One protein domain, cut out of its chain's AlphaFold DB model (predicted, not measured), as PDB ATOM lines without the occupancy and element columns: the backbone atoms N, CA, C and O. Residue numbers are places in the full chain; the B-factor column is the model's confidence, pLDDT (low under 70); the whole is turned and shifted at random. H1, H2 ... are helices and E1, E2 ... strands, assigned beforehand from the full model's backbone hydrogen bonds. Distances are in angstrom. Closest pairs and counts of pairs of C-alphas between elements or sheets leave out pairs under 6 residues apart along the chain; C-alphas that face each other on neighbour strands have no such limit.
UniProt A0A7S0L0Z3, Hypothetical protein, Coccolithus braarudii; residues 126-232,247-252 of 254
ATOM      1  N   ALA A 126     151.824 131.296 125.879       71.75
ATOM      2  CA  ALA A 126     150.979 130.948 127.014       71.75
ATOM      3  C   ALA A 126     151.648 131.214 128.377       71.75
ATOM      4  O   ALA A 126     151.022 131.835 129.226       71.75
ATOM      5  N   SER A 127     152.913 130.829 128.577       73.06
ATOM      6  CA  SER A 127     153.660 131.118 129.814       73.06
ATOM      7  C   SER A 127     153.883 132.621 130.025       73.06
ATOM      8  O   SER A 127     153.617 133.122 131.113       73.06
ATOM      9  N   LEU A 128     154.250 133.377 128.981       73.38
ATOM     10  CA  LEU A 128     154.360 134.842 129.078       73.38
ATOM     11  C   LEU A 128     153.026 135.504 129.450       73.38
ATOM     12  O   LEU A 128     153.006 136.504 130.171       73.38
ATOM     13  N   TYR A 129     151.918 134.972 128.930       83.19
ATOM     14  CA  TYR A 129     150.579 135.464 129.238       83.19
ATOM     15  C   TYR A 129     150.153 135.103 130.654       83.19
ATOM     16  O   TYR A 129     149.649 135.981 131.348       83.19
ATOM     17  N   ALA A 130     150.415 133.876 131.104       83.81
ATOM     18  CA  ALA A 130     150.154 133.454 132.474       83.81
ATOM     19  C   ALA A 130     150.881 134.359 133.480       83.81
ATOM     20  O   ALA A 130     150.246 134.902 134.381       83.81
ATOM     21  N   ASP A 131     152.169 134.634 133.260       85.31
ATOM     22  CA  ASP A 131     152.953 135.527 134.117       85.31
ATOM     23  C   ASP A 131     152.423 136.969 134.115       85.31
ATOM     24  O   ASP A 131     152.410 137.646 135.142       85.31
ATOM     25  N   ALA A 132     152.014 137.481 132.950       87.56
ATOM     26  CA  ALA A 132     151.461 138.828 132.836       87.56
ATOM     27  C   ALA A 132     150.103 138.951 133.540       87.56
ATOM     28  O   ALA A 132     149.877 139.930 134.249       87.56
ATOM     29  N   ILE A 133     149.246 137.936 133.413       91.88
ATOM     30  CA  ILE A 133     147.964 137.853 134.120       91.88
ATOM     31  C   ILE A 133     148.193 137.747 135.634       91.88
ATOM     32  O   ILE A 133     147.553 138.468 136.395       91.88
ATOM     33  N   ALA A 134     149.148 136.924 136.080       91.06
ATOM     34  CA  ALA A 134     149.503 136.810 137.493       91.06
ATOM     35  C   ALA A 134     150.000 138.149 138.066       91.06
ATOM     36  O   ALA A 134     149.581 138.551 139.147       91.06
ATOM     37  N   ARG A 135     150.828 138.894 137.318       91.44
ATOM     38  CA  ARG A 135     151.226 140.263 137.692       91.44
ATOM     39  C   ARG A 135     150.020 141.190 137.780       91.44
ATOM     40  O   ARG A 135     149.858 141.863 138.792       91.44
ATOM     41  N   ALA A 136     149.169 141.208 136.757       92.75
ATOM     42  CA  ALA A 136     147.959 142.023 136.730       92.75
ATOM     43  C   ALA A 136     147.038 141.771 137.938       92.75
ATOM     44  O   ALA A 136     146.468 142.721 138.462       92.75
ATOM     45  N   ALA A 137     146.951 140.530 138.422       94.62
ATOM     46  CA  ALA A 137     146.168 140.182 139.609       94.62
ATOM     47  C   ALA A 137     146.684 140.833 140.909       94.62
ATOM     48  O   ALA A 137     145.928 140.971 141.865       94.62
ATOM     49  N   THR A 138     147.952 141.256 140.955       94.75
ATOM     50  CA  THR A 138     148.527 141.987 142.104       94.75
ATOM     51  C   THR A 138     148.278 143.495 142.058       94.75
ATOM     52  O   THR A 138     148.599 144.200 143.018       94.75
ATOM     53  N   ALA A 139     147.751 144.008 140.942       93.44
ATOM     54  CA  ALA A 139     147.445 145.418 140.789       93.44
ATOM     55  C   ALA A 139     146.129 145.742 141.505       93.44
ATOM     56  O   ALA A 139     145.096 145.128 141.243       93.44
ATOM     57  N   VAL A 140     146.175 146.725 142.399       94.19
ATOM     58  CA  VAL A 140     144.992 147.264 143.081       94.19
ATOM     59  C   VAL A 140     144.588 148.589 142.445       94.19
ATOM     60  O   VAL A 140     145.380 149.177 141.705       94.19
ATOM     61  N   VAL A 141     143.377 149.066 142.732       95.12
ATOM     62  CA  VAL A 141     142.942 150.420 142.349       95.12
ATOM     63  C   VAL A 141     143.996 151.443 142.793       95.12
ATOM     64  O   VAL A 141     144.673 151.244 143.802       95.12
ATOM     65  N   ASP A 142     144.208 152.462 141.966       92.62
ATOM     66  CA  ASP A 142     145.241 153.498 142.088       92.62
ATOM     67  C   ASP A 142     146.691 153.024 141.881       92.62
ATOM     68  O   ASP A 142     147.625 153.828 141.892       92.62
ATOM     69  N   SER A 143     146.926 151.735 141.605       91.31
ATOM     70  CA  SER A 143     148.261 151.272 141.211       91.31
ATOM     71  C   SER A 143     148.640 151.814 139.837       91.31
ATOM     72  O   SER A 143     147.902 151.639 138.868       91.31
ATOM     73  N   THR A 144     149.842 152.373 139.709       91.19
ATOM     74  CA  THR A 144     150.418 152.693 138.397       91.19
ATOM     75  C   THR A 144     151.050 151.448 137.773       91.19
ATOM     76  O   THR A 144     151.839 150.746 138.416       91.19
ATOM     77  N   ILE A 145     150.726 151.169 136.512       90.19
ATOM     78  CA  ILE A 145     151.201 150.002 135.762       90.19
ATOM     79  C   ILE A 145     151.862 150.401 134.436       90.19
ATOM     80  O   ILE A 145     151.499 151.412 133.836       90.19
ATOM     81  N   CYS A 146     152.794 149.570 133.955       89.44
ATOM     82  CA  CYS A 146     153.330 149.644 132.589       89.44
ATOM     83  C   CYS A 146     152.672 148.599 131.693       89.44
ATOM     84  O   CYS A 146     152.622 147.407 132.029       89.44
ATOM     85  N   ILE A 147     152.274 149.034 130.503       87.44
ATOM     86  CA  ILE A 147     151.597 148.224 129.499       87.44
ATOM     87  C   ILE A 147     152.432 148.186 128.231       87.44
ATOM     88  O   ILE A 147     152.976 149.194 127.774       87.44
ATOM     89  N   LYS A 148     152.516 146.989 127.658       81.38
ATOM     90  CA  LYS A 148     153.137 146.775 126.359       81.38
ATOM     91  C   LYS A 148     152.226 147.282 125.237       81.38
ATOM     92  O   LYS A 148     151.074 146.861 125.148       81.38
ATOM     93  N   THR A 149     152.779 148.097 124.345       74.94
ATOM     94  CA  THR A 149     152.174 148.485 123.063       74.94
ATOM     95  C   THR A 149     152.623 147.561 121.933       74.94
ATOM     96  O   THR A 149     153.616 146.830 122.035       74.94
ATOM     97  N   HIS A 150     151.857 147.552 120.844       62.44
ATOM     98  CA  HIS A 150     152.162 146.760 119.665       62.44
ATOM     99  C   HIS A 150     153.100 147.512 118.701       62.44
ATOM    100  O   HIS A 150     152.949 148.703 118.446       62.44
ATOM    101  N   ARG A 151     154.011 146.740 118.096       49.31
ATOM    102  CA  ARG A 151     154.824 147.005 116.894       49.31
ATOM    103  C   ARG A 151     156.066 147.891 116.947       49.31
ATOM    104  O   ARG A 151     156.897 147.661 116.077       49.31
ATOM    105  N   ASP A 152     156.271 148.770 117.923       47.06
ATOM    106  CA  ASP A 152     157.549 149.496 117.991       47.06
ATOM    107  C   ASP A 152     157.877 150.008 119.402       47.06
ATOM    108  O   ASP A 152     157.463 151.093 119.810       47.06
ATOM    109  N   GLU A 153     158.649 149.218 120.161       45.12
ATOM    110  CA  GLU A 153     159.193 149.626 121.472       45.12
ATOM    111  C   GLU A 153     160.110 150.867 121.351       45.12
ATOM    112  O   GLU A 153     160.431 151.491 122.358       45.12
ATOM    113  N   GLN A 154     160.520 151.247 120.131       40.50
ATOM    114  CA  GLN A 154     161.353 152.424 119.863       40.50
ATOM    115  C   GLN A 154     160.568 153.747 119.898       40.50
ATOM    116  O   GLN A 154     161.149 154.779 120.225       40.50
ATOM    117  N   THR A 155     159.264 153.728 119.591       40.59
ATOM    118  CA  THR A 155     158.457 154.954 119.413       40.59
ATOM    119  C   THR A 155     157.636 155.298 120.655       40.59
ATOM    120  O   THR A 155     157.498 156.465 121.013       40.59
ATOM    121  N   PHE A 156     157.127 154.283 121.358       48.50
ATOM    122  CA  PHE A 156     156.449 154.440 122.645       48.50
ATOM    123  C   PHE A 156     156.984 153.366 123.578       48.50
ATOM    124  O   PHE A 156     156.463 152.247 123.548       48.50
ATOM    125  N   PRO A 157     158.030 153.660 124.370       50.84
ATOM    126  CA  PRO A 157     158.745 152.612 125.081       50.84
ATOM    127  C   PRO A 157     157.795 151.820 125.981       50.84
ATOM    128  O   PRO A 157     157.866 150.596 125.988       50.84
ATOM    129  N   TRP A 158     156.842 152.491 126.643       67.62
ATOM    130  CA  TRP A 158     155.796 151.877 127.468       67.62
ATOM    131  C   TRP A 158     154.594 152.824 127.576       67.62
ATOM    132  O   TRP A 158     154.776 154.042 127.622       67.62
ATOM    133  N   VAL A 159     153.377 152.280 127.662       81.06
ATOM    134  CA  VAL A 159     152.191 153.057 128.067       81.06
ATOM    135  C   VAL A 159     152.001 152.906 129.565       81.06
ATOM    136  O   VAL A 159     152.022 151.791 130.088       81.06
ATOM    137  N   LEU A 160     151.820 154.030 130.247       88.06
ATOM    138  CA  LEU A 160     151.535 154.069 131.671       88.06
ATOM    139  C   LEU A 160     150.036 154.247 131.912       88.06
ATOM    140  O   LEU A 160     149.351 154.950 131.168       88.06
ATOM    141  N   GLY A 161     149.537 153.619 132.973       90.69
ATOM    142  CA  GLY A 161     148.146 153.746 133.391       90.69
ATOM    143  C   GLY A 161     147.973 153.630 134.897       90.69
ATOM    144  O   GLY A 161     148.673 152.842 135.531       90.69
ATOM    145  N   THR A 162     147.033 154.381 135.459       94.12
ATOM    146  CA  THR A 162     146.526 154.185 136.823       94.12
ATOM    147  C   THR A 162     145.352 153.214 136.775       94.12
ATOM    148  O   THR A 162     144.440 153.399 135.972       94.12
ATOM    149  N   VAL A 163     145.356 152.174 137.606       95.31
ATOM    150  CA  VAL A 163     144.252 151.205 137.668       95.31
ATOM    151  C   VAL A 163     143.010 151.856 138.267       95.31
ATOM    152  O   VAL A 163     143.023 152.284 139.413       95.31
ATOM    153  N   VAL A 164     141.928 151.880 137.494       95.81
ATOM    154  CA  VAL A 164     140.597 152.337 137.925       95.81
ATOM    155  C   VAL A 164     139.771 151.146 138.398       95.81
ATOM    156  O   VAL A 164     139.172 151.181 139.468       95.81
ATOM    157  N   THR A 165     139.808 150.057 137.628       96.00
ATOM    158  CA  THR A 165     139.142 148.795 137.966       96.00
ATOM    159  C   THR A 165     140.173 147.681 137.913       96.00
ATOM    160  O   THR A 165     140.833 147.488 136.884       96.00
ATOM    161  N   ALA A 166     140.302 146.949 139.022       94.88
ATOM    162  CA  ALA A 166     141.180 145.789 139.137       94.88
ATOM    163  C   ALA A 166     140.788 144.671 138.151       94.88
ATOM    164  O   ALA A 166     139.823 144.789 137.390       94.88
ATOM    165  N   LEU A 167     141.565 143.587 138.145       95.94
ATOM    166  CA  LEU A 167     141.411 142.488 137.198       95.94
ATOM    167  C   LEU A 167     139.974 141.934 137.178       95.94
ATOM    168  O   LEU A 167     139.485 141.422 138.182       95.94
ATOM    169  N   HIS A 168     139.328 141.999 136.018       95.06
ATOM    170  CA  HIS A 168     137.972 141.499 135.798       95.06
ATOM    171  C   HIS A 168     137.845 140.898 134.390       95.06
ATOM    172  O   HIS A 168     138.623 141.247 133.498       95.06
ATOM    173  N   PRO A 169     136.896 139.976 134.155       95.38
ATOM    174  CA  PRO A 169     136.598 139.517 132.804       95.38
ATOM    175  C   PRO A 169     136.001 140.665 131.984       95.38
ATOM    176  O   PRO A 169     135.062 141.331 132.421       95.38
ATOM    177  N   ALA A 170     136.536 140.894 130.787       92.81
ATOM    178  CA  ALA A 170     136.071 141.951 129.905       92.81
ATOM    179  C   ALA A 170     134.595 141.730 129.518       92.81
ATOM    180  O   ALA A 170     134.260 140.658 129.003       92.81
ATOM    181  N   PRO A 171     133.711 142.727 129.705       87.81
ATOM    182  CA  PRO A 171     132.279 142.562 129.452       87.81
ATOM    183  C   PRO A 171     131.953 142.418 127.960       87.81
ATOM    184  O   PRO A 171     130.977 141.773 127.590       87.81
ATOM    185  N   ALA A 172     132.783 142.999 127.092       88.94
ATOM    186  CA  ALA A 172     132.650 142.940 125.643       88.94
ATOM    187  C   ALA A 172     134.031 142.987 124.980       88.94
ATOM    188  O   ALA A 172     135.035 143.312 125.619       88.94
ATOM    189  N   ALA A 173     134.083 142.667 123.688       86.75
ATOM    190  CA  ALA A 173     135.292 142.869 122.905       86.75
ATOM    191  C   ALA A 173     135.513 144.371 122.664       86.75
ATOM    192  O   ALA A 173     134.592 145.078 122.259       86.75
ATOM    193  N   VAL A 174     136.738 144.846 122.885       87.25
ATOM    194  CA  VAL A 174     137.126 146.248 122.707       87.25
ATOM    195  C   VAL A 174     138.310 146.307 121.751       87.25
ATOM    196  O   VAL A 174     139.370 145.739 122.017       87.25
ATOM    197  N   ALA A 175     138.126 147.001 120.630       83.31
ATOM    198  CA  ALA A 175     139.210 147.367 119.729       83.31
ATOM    199  C   ALA A 175     139.696 148.781 120.069       83.31
ATOM    200  O   ALA A 175     138.891 149.699 120.232       83.31
ATOM    201  N   HIS A 176     141.012 148.966 120.153       79.25
ATOM    202  CA  HIS A 176     141.607 150.285 120.340       79.25
ATOM    203  C   HIS A 176     141.863 150.919 118.973       79.25
ATOM    204  O   HIS A 176     142.873 150.652 118.325       79.25
ATOM    205  N   ASN A 177     140.920 151.746 118.523       62.75
ATOM    206  CA  ASN A 177     141.059 152.519 117.294       62.75
ATOM    207  C   ASN A 177     141.757 153.850 117.624       62.75
ATOM    208  O   ASN A 177     141.094 154.828 117.950       62.75
ATOM    209  N   GLY A 178     143.093 153.876 117.599       61.91
ATOM    210  CA  GLY A 178     143.884 155.090 117.845       61.91
ATOM    211  C   GLY A 178     145.252 154.822 118.475       61.91
ATOM    212  O   GLY A 178     145.639 153.674 118.694       61.91
ATOM    213  N   ALA A 179     145.992 155.895 118.759       56.38
ATOM    214  CA  ALA A 179     147.123 155.846 119.681       56.38
ATOM    215  C   ALA A 179     146.587 155.910 121.127       56.38
ATOM    216  O   ALA A 179     145.695 156.718 121.389       56.38
ATOM    217  N   PRO A 180     147.108 155.109 122.074       64.25
ATOM    218  CA  PRO A 180     148.196 154.143 121.916       64.25
ATOM    219  C   PRO A 180     147.768 152.841 121.211       64.25
ATOM    220  O   PRO A 180     146.691 152.309 121.466       64.25
ATOM    221  N   HIS A 181     148.652 152.292 120.364       74.69
ATOM    222  CA  HIS A 181     148.454 151.021 119.650       74.69
ATOM    223  C   HIS A 181     148.451 149.821 120.609       74.69
ATOM    224  O   HIS A 181     149.465 149.140 120.797       74.69
ATOM    225  N   LEU A 182     147.309 149.579 121.239       80.38
ATOM    226  CA  LEU A 182     147.100 148.496 122.190       80.38
ATOM    227  C   LEU A 182     146.419 147.300 121.528       80.38
ATOM    228  O   LEU A 182     145.599 147.445 120.621       80.38
ATOM    229  N   ASP A 183     146.760 146.106 122.011       82.25
ATOM    230  CA  ASP A 183     146.090 144.875 121.600       82.25
ATOM    231  C   ASP A 183     144.599 144.948 121.948       82.25
ATOM    232  O   ASP A 183     144.239 145.319 123.064       82.25
ATOM    233  N   ALA A 184     143.739 144.514 121.025       87.31
ATOM    234  CA  ALA A 184     142.314 144.386 121.296       87.31
ATOM    235  C   ALA A 184     142.047 143.422 122.467       87.31
ATOM    236  O   ALA A 184     142.681 142.361 122.592       87.31
ATOM    237  N   VAL A 185     141.069 143.777 123.294       91.44
ATOM    238  CA  VAL A 185     140.586 142.960 124.411       91.44
ATOM    239  C   VAL A 185     139.415 142.121 123.919       91.44
ATOM    240  O   VAL A 185     138.486 142.650 123.310       91.44
ATOM    241  N   LYS A 186     139.446 140.804 124.144       91.06
ATOM    242  CA  LYS A 186     138.333 139.916 123.774       91.06
ATOM    243  C   LYS A 186     137.304 139.847 124.902       91.06
ATOM    244  O   LYS A 186     137.675 139.942 126.066       91.06
ATOM    245  N   ALA A 187     136.036 139.612 124.567       92.62
ATOM    246  CA  ALA A 187     135.002 139.357 125.571       92.62
ATOM    247  C   ALA A 187     135.385 138.159 126.463       92.62
ATOM    248  O   ALA A 187     135.895 137.152 125.968       92.62
ATOM    249  N   GLY A 188     135.167 138.290 127.773       91.44
ATOM    250  CA  GLY A 188     135.518 137.292 128.787       91.44
ATOM    251  C   GLY A 188     137.010 137.202 129.127       91.44
ATOM    252  O   GLY A 188     137.379 136.478 130.049       91.44
ATOM    253  N   GLU A 189     137.887 137.927 128.425       93.38
ATOM    254  CA  GLU A 189     139.318 137.918 128.723       93.38
ATOM    255  C   GLU A 189     139.624 138.704 130.012       93.38
ATOM    256  O   GLU A 189     139.054 139.777 130.202       93.38
ATOM    257  N   PRO A 190     140.551 138.244 130.876       96.25
ATOM    258  CA  PRO A 190     141.010 139.036 132.013       96.25
ATOM    259  C   PRO A 190     141.605 140.378 131.565       96.25
ATOM    260  O   PRO A 190     142.557 140.425 130.778       96.25
ATOM    261  N   ALA A 191     141.063 141.470 132.090       96.38
ATOM    262  CA  ALA A 191     141.421 142.832 131.731       96.38
ATOM    263  C   ALA A 191     141.415 143.763 132.950       96.38
ATOM    264  O   ALA A 191     140.852 143.445 133.996       96.38
ATOM    265  N   LEU A 192     142.060 144.917 132.810       96.00
ATOM    266  CA  LEU A 192     141.995 146.016 133.770       96.00
ATOM    267  C   LEU A 192     141.426 147.240 133.071       96.00
ATOM    268  O   LEU A 192     141.695 147.459 131.889       96.00
ATOM    269  N   GLN A 193     140.691 148.060 133.812       95.19
ATOM    270  CA  GLN A 193     140.333 149.395 133.350       95.19
ATOM    271  C   GLN A 193     141.335 150.375 133.937       95.19
ATOM    272  O   GLN A 193     141.582 150.358 135.145       95.19
ATOM    273  N   ILE A 194     141.919 151.214 133.093       93.75
ATOM    274  CA  ILE A 194     142.959 152.151 133.501       93.75
ATOM    275  C   ILE A 194     142.685 153.554 132.989       93.75
ATOM    276  O   ILE A 194     142.093 153.722 131.927       93.75
ATOM    277  N   LYS A 195     143.203 154.543 133.706       93.12
ATOM    278  CA  LYS A 195     143.324 155.931 133.271       93.12
ATOM    279  C   LYS A 195     144.739 156.156 132.739       93.12
ATOM    280  O   LYS A 195     145.706 155.803 133.415       93.12
ATOM    281  N   LEU A 196     144.874 156.649 131.512       89.94
ATOM    282  CA  LEU A 196     146.165 156.774 130.835       89.94
ATOM    283  C   LEU A 196     147.025 157.902 131.409       89.94
ATOM    284  O   LEU A 196     146.531 158.941 131.836       89.94
ATOM    285  N   TRP A 197     148.336 157.712 131.325       86.44
ATOM    286  CA  TRP A 197     149.322 158.774 131.476       86.44
ATOM    287  C   TRP A 197     149.871 159.145 130.101       86.44
ATOM    288  O   TRP A 197     150.374 158.289 129.369       86.44
ATOM    289  N   GLU A 198     149.796 160.424 129.755       81.00
ATOM    290  CA  GLU A 198     150.313 160.971 128.504       81.00
ATOM    291  C   GLU A 198     151.708 161.541 128.728       81.00
ATOM    292  O   GLU A 198     151.935 162.320 129.655       81.00
ATOM    293  N   ALA A 199     152.659 161.148 127.882       73.50
ATOM    294  CA  ALA A 199     153.963 161.791 127.863       73.50
ATOM    295  C   ALA A 199     153.797 163.234 127.365       73.50
ATOM    296  O   ALA A 199     153.078 163.467 126.396       73.50
ATOM    297  N   LEU A 200     154.479 164.193 128.000       71.12
ATOM    298  CA  LEU A 200     154.426 165.601 127.573       71.12
ATOM    299  C   LEU A 200     154.901 165.789 126.125       71.12
ATOM    300  O   LEU A 200     154.382 166.633 125.403       71.12
ATOM    301  N   GLU A 201     155.893 164.996 125.724       66.69
ATOM    302  CA  GLU A 201     156.472 164.963 124.384       66.69
ATOM    303  C   GLU A 201     156.823 163.510 124.039       66.69
ATOM    304  O   GLU A 201     157.040 162.682 124.933       66.69
ATOM    305  N   ALA A 202     156.904 163.183 122.748       61.44
ATOM    306  CA  ALA A 202     157.327 161.857 122.308       61.44
ATOM    307  C   ALA A 202     158.724 161.522 122.867       61.44
ATOM    308  O   ALA A 202     159.669 162.288 122.703       61.44
ATOM    309  N   GLY A 203     158.849 160.383 123.555       57.66
ATOM    310  CA  GLY A 203     160.096 159.965 124.210       57.66
ATOM    311  C   GLY A 203     160.394 160.636 125.560       57.66
ATOM    312  O   GLY A 203     161.427 160.338 126.159       57.66
ATOM    313  N   SER A 204     159.513 161.504 126.069       66.00
ATOM    314  CA  SER A 204     159.681 162.127 127.387       66.00
ATOM    315  C   SER A 204     159.530 161.117 128.528       66.00
ATOM    316  O   SER A 204     158.675 160.235 128.495       66.00
ATOM    317  N   SER A 205     160.332 161.289 129.582       68.12
ATOM    318  CA  SER A 205     160.177 160.585 130.863       68.12
ATOM    319  C   SER A 205     159.202 161.283 131.820       68.12
ATOM    320  O   SER A 205     159.016 160.822 132.949       68.12
ATOM    321  N   THR A 206     158.610 162.402 131.385       74.00
ATOM    322  CA  THR A 206     157.636 163.183 132.149       74.00
ATOM    323  C   THR A 206     156.239 162.983 131.585       74.00
ATOM    324  O   THR A 206     156.004 163.162 130.388       74.00
ATOM    325  N   TYR A 207     155.310 162.668 132.478       78.19
ATOM    326  CA  TYR A 207     153.943 162.311 132.165       78.19
ATOM    327  C   TYR A 207     152.954 163.205 132.909       78.19
ATOM    328  O   TYR A 207     153.234 163.733 133.993       78.19
ATOM    329  N   VAL A 208     151.780 163.349 132.312       83.12
ATOM    330  CA  VAL A 208     150.608 163.993 132.894       83.12
ATOM    331  C   VAL A 208     149.458 163.001 132.842       83.12
ATOM    332  O   VAL A 208     149.313 162.249 131.880       83.12
ATOM    333  N   GLU A 209     148.647 162.977 133.892       83.12
ATOM    334  CA  GLU A 209     147.465 162.128 133.906       83.12
ATOM    335  C   GLU A 209     146.436 162.636 132.877       83.12
ATOM    336  O   GLU A 209     146.040 163.811 132.876       83.12
ATOM    337  N   SER A 210     146.026 161.744 131.979       85.06
ATOM    338  CA  SER A 210     144.990 161.983 130.971       85.06
ATOM    339  C   SER A 210     143.620 161.664 131.547       85.06
ATOM    340  O   SER A 210     143.503 160.789 132.394       85.06
ATOM    341  N   ASP A 211     142.554 162.286 131.048       84.69
ATOM    342  CA  ASP A 211     141.184 161.871 131.408       84.69
ATOM    343  C   ASP A 211     140.730 160.618 130.643       84.69
ATOM    344  O   ASP A 211     139.649 160.076 130.878       84.69
ATOM    345  N   THR A 212     141.574 160.128 129.735       87.62
ATOM    346  CA  THR A 212     141.281 158.975 128.895       87.62
ATOM    347  C   THR A 212     141.338 157.688 129.707       87.62
ATOM    348  O   THR A 212     142.393 157.290 130.205       87.62
ATOM    349  N   THR A 213     140.198 157.003 129.789       91.56
ATOM    350  CA  THR A 213     140.084 155.683 130.415       91.56
ATOM    351  C   THR A 213     139.931 154.608 129.348       91.56
ATOM    352  O   THR A 213     139.120 154.748 128.434       91.56
ATOM    353  N   ILE A 214     140.690 153.523 129.463       91.88
ATOM    354  CA  ILE A 214     140.671 152.413 128.509       91.88
ATOM    355  C   ILE A 214     140.672 151.061 129.219       91.88
ATOM    356  O   ILE A 214     141.134 150.928 130.353       91.88
ATOM    357  N   LEU A 215     140.183 150.043 128.520       93.69
ATOM    358  CA  LEU A 215     140.295 148.650 128.937       93.69
ATOM    359  C   LEU A 215     141.579 148.047 128.362       93.69
ATOM    360  O   LEU A 215     141.870 148.252 127.196       93.69
ATOM    361  N   VAL A 216     142.345 147.292 129.139       93.19
ATOM    362  CA  VAL A 216     143.602 146.676 128.686       93.19
ATOM    363  C   VAL A 216     143.655 145.221 129.088       93.19
ATOM    364  O   VAL A 216     143.395 144.866 130.236       93.19
ATOM    365  N   ALA A 217     144.038 144.371 128.139       93.31
ATOM    366  CA  ALA A 217     144.188 142.948 128.390       93.31
ATOM    367  C   ALA A 217     145.291 142.708 129.434       93.31
ATOM    368  O   ALA A 217     146.410 143.215 129.308       93.31
ATOM    369  N   ALA A 218     145.014 141.874 130.434       93.44
ATOM    370  CA  ALA A 218     145.949 141.581 131.520       93.44
ATOM    371  C   ALA A 218     147.273 140.984 131.012       93.44
ATOM    372  O   ALA A 218     148.346 141.266 131.544       93.44
ATOM    373  N   ARG A 219     147.225 140.244 129.895       91.56
ATOM    374  CA  ARG A 219     148.409 139.712 129.201       91.56
ATOM    375  C   ARG A 219     149.392 140.789 128.711       91.56
ATOM    376  O   ARG A 219     150.548 140.480 128.400       91.56
ATOM    377  N   SER A 220     148.960 142.046 128.624       89.19
ATOM    378  CA  SER A 220     149.774 143.184 128.181       89.19
ATOM    379  C   SER A 220     150.464 143.917 129.334       89.19
ATOM    380  O   SER A 220     151.356 144.725 129.081       89.19
ATOM    381  N   VAL A 221     150.144 143.589 130.593       89.38
ATOM    382  CA  VAL A 221     150.790 144.175 131.777       89.38
ATOM    383  C   VAL A 221     152.222 143.656 131.922       89.38
ATOM    384  O   VAL A 221     152.506 142.463 131.758       89.38
ATOM    385  N   ARG A 222     153.161 144.564 132.192       85.62
ATOM    386  CA  ARG A 222     154.594 144.251 132.322       85.62
ATOM    387  C   ARG A 222     155.135 144.561 133.704       85.62
ATOM    388  O   ARG A 222     155.854 143.737 134.259       85.62
ATOM    389  N   VAL A 223     154.752 145.707 134.254       84.69
ATOM    390  CA  VAL A 223     155.180 146.168 135.576       84.69
ATOM    391  C   VAL A 223     153.954 146.646 136.335       84.69
ATOM    392  O   VAL A 223     153.074 147.274 135.752       84.69
ATOM    393  N   VAL A 224     153.919 146.347 137.628       84.81
ATOM    394  CA  VAL A 224     152.932 146.866 138.576       84.81
ATOM    395  C   VAL A 224     153.687 147.686 139.616       84.81
ATOM    396  O   VAL A 224     154.814 147.326 139.955       84.81
ATOM    397  N   LYS A 225     153.069 148.761 140.118       83.12
ATOM    398  CA  LYS A 225     153.652 149.706 141.088       83.12
ATOM    399  C   LYS A 225     154.830 150.498 140.520       83.12
ATOM    400  O   LYS A 225     155.919 150.522 141.085       83.12
ATOM    401  N   VAL A 226     154.607 151.153 139.385       81.75
ATOM    402  CA  VAL A 226     155.550 152.148 138.860       81.75
ATOM    403  C   VAL A 226     155.574 153.346 139.808       81.75
ATOM    404  O   VAL A 226     154.523 153.886 140.141       81.75
ATOM    405  N   LEU A 227     156.762 153.762 140.247       79.25
ATOM    406  CA  LEU A 227     156.915 154.938 141.098       79.25
ATOM    407  C   LEU A 227     156.993 156.198 140.229       79.25
ATOM    408  O   LEU A 227     157.916 156.365 139.426       79.25
ATOM    409  N   LEU A 228     156.007 157.073 140.403       75.69
ATOM    410  CA  LEU A 228     155.937 158.384 139.766       75.69
ATOM    411  C   LEU A 228     156.269 159.462 140.796       75.69
ATOM    412  O   LEU A 228     155.629 159.547 141.843       75.69
ATOM    413  N   GLU A 229     157.266 160.292 140.500       79.00
ATOM    414  CA  GLU A 229     157.669 161.390 141.377       79.00
ATOM    415  C   GLU A 229     157.175 162.729 140.836       79.00
ATOM    416  O   GLU A 229     157.338 162.998 139.645       79.00
ATOM    417  N   PRO A 230     156.604 163.603 141.681       76.31
ATOM    418  CA  PRO A 230     156.196 164.927 141.245       76.31
ATOM    419  C   PRO A 230     157.419 165.737 140.800       76.31
ATOM    420  O   PRO A 230     158.397 165.887 141.537       76.31
ATOM    421  N   VAL A 231     157.358 166.303 139.596       72.75
ATOM    422  CA  VAL A 231     158.406 167.189 139.083       72.75
ATOM    423  C   VAL A 231     158.225 168.559 139.726       72.75
ATOM    424  O   VAL A 231     157.223 169.237 139.495       72.75
ATOM    425  N   ARG A 232     159.197 168.994 140.540       62.88
ATOM    426  CA  ARG A 232     159.201 170.359 141.084       62.88
ATOM    427  C   ARG A 232     159.280 171.349 139.925       62.88
ATOM    428  O   ARG A 232     160.231 171.307 139.150       62.88
ATOM    429  N   PRO A 247     149.226 168.364 137.554       66.19
ATOM    430  CA  PRO A 247     150.476 167.956 138.175       66.19
ATOM    431  C   PRO A 247     151.297 167.088 137.208       66.19
ATOM    432  O   PRO A 247     150.760 166.231 136.505       66.19
ATOM    433  N   ARG A 248     152.607 167.352 137.146       72.31
ATOM    434  CA  ARG A 248     153.565 166.672 136.263       72.31
ATOM    435  C   ARG A 248     154.385 165.680 137.067       72.31
ATOM    436  O   ARG A 248     154.862 166.023 138.149       72.31
ATOM    437  N   PHE A 249     154.606 164.495 136.511       70.31
ATOM    438  CA  PHE A 249     155.334 163.431 137.189       70.31
ATOM    439  C   PHE A 249     156.425 162.849 136.299       70.31
ATOM    440  O   PHE A 249     156.222 162.681 135.101       70.31
ATOM    441  N   ALA A 250     157.579 162.533 136.874       60.19
ATOM    442  CA  ALA A 250     158.653 161.823 136.197       60.19
ATOM    443  C   ALA A 250     158.684 160.364 136.657       60.19
ATOM    444  O   ALA A 250     158.482 160.070 137.838       60.19
ATOM    445  N   ILE A 251     158.968 159.447 135.731       60.56
ATOM    446  CA  ILE A 251     159.252 158.056 136.098       60.56
ATOM    447  C   ILE A 251     160.574 158.020 136.862       60.56
ATOM    448  O   ILE A 251     161.615 158.404 136.321       60.56
ATOM    449  N   ARG A 252     160.558 157.465 138.076       49.56
ATOM    450  CA  ARG A 252     161.779 157.013 138.739       49.56
ATOM    451  C   ARG A 252     161.905 155.511 138.538       49.56
ATOM    452  O   ARG A 252     161.176 154.724 139.135       49.56
TER     453      ARG A 252
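Overview. This is residues 126 to 232 and 247 to 252 of the 254 residues of the protein "Hypothetical protein" of Coccolithus braarudii (UniProt A0A7S0L0Z3). What shape does the backbone make? A single sheet of seven strands is curled like part of a barrel and folded back on itself, with E5, E1 and E2 facing E4, E7 and E6 across the hinge strand E3. The one named helix, H1, packs mainly on E5 near one end, while the short strands E6 and E7 lie at the far end from it. How is it made up? The 113 printed residues hold H1, then E1 to E7 in order along the chain, and the class is mostly strand; across the sheet the order is E5 - E1 - E2 - E3 - E4 - E7 - E6, antiparallel throughout. The whole is compact, with a radius of gyration of the C-alphas of 13.4 A, and elongated, spanning 42 by 27 by 26 A.

Arrangement. Which strands follow one another in the sheet? E1, residues 144 to 147, E2, residues 159 to 169, E3, residues 190 to 199, and E4, residues 206 to 217, form a meander, each the antiparallel neighbour of the one before, and each successive pair is a hairpin. Within hydrogen-bond range are N 145 and O 161 at 2.8 A, N 195 and O 162 at 2.8 A, and N 194 and O 214 at 2.9 A. E2 bends by 88 degrees at residue 162, E3 by 58 degrees at residue 195 and E4 by 94 degrees at residue 211. What stands at the edges? Edge strand E5, residues 221 to 224, is the neighbour of E1, with N 222 and O 146 2.9 A apart. Beyond E4 come E7, residues 248 to 251, with N 207 and O 249 2.8 A apart, and edge strand E6, residues 228 to 230, with N 250 and O 229 2.8 A apart. Where is the helix? H1, residues 126 to 137, is on the sheet; its closest C-alphas to E5 are those of Ala 132 and Val 221, 5.5 A apart. In H1 every O i to N i+4 pair is within hydrogen-bond range.

Along the chain. Where does H1 begin? C-alpha 126 is at (150.979, 130.948, 127.014), and H1 is 16.3 A long. How long are the strands? E1 measures 10.0 A, E2 21.2 A, E3 26.5 A and E4 24.6 A. E5 measures 7.6 A, E6 6.7 A and E7 10.3 A, ending with C-alpha 251 at (159.252, 158.056, 136.098).

Size, cuts and confidence. Is there a cut? Residues 233 to 246 are not printed, and C-alphas 232 and 247 are 9.5 A apart. Which links are long? E1 to E2, with 11 residues, and E2 to E3, with 20. Where is confidence low? The pLDDT is under 70 in 23 residues, among them 150 to 158 and 201 to 205.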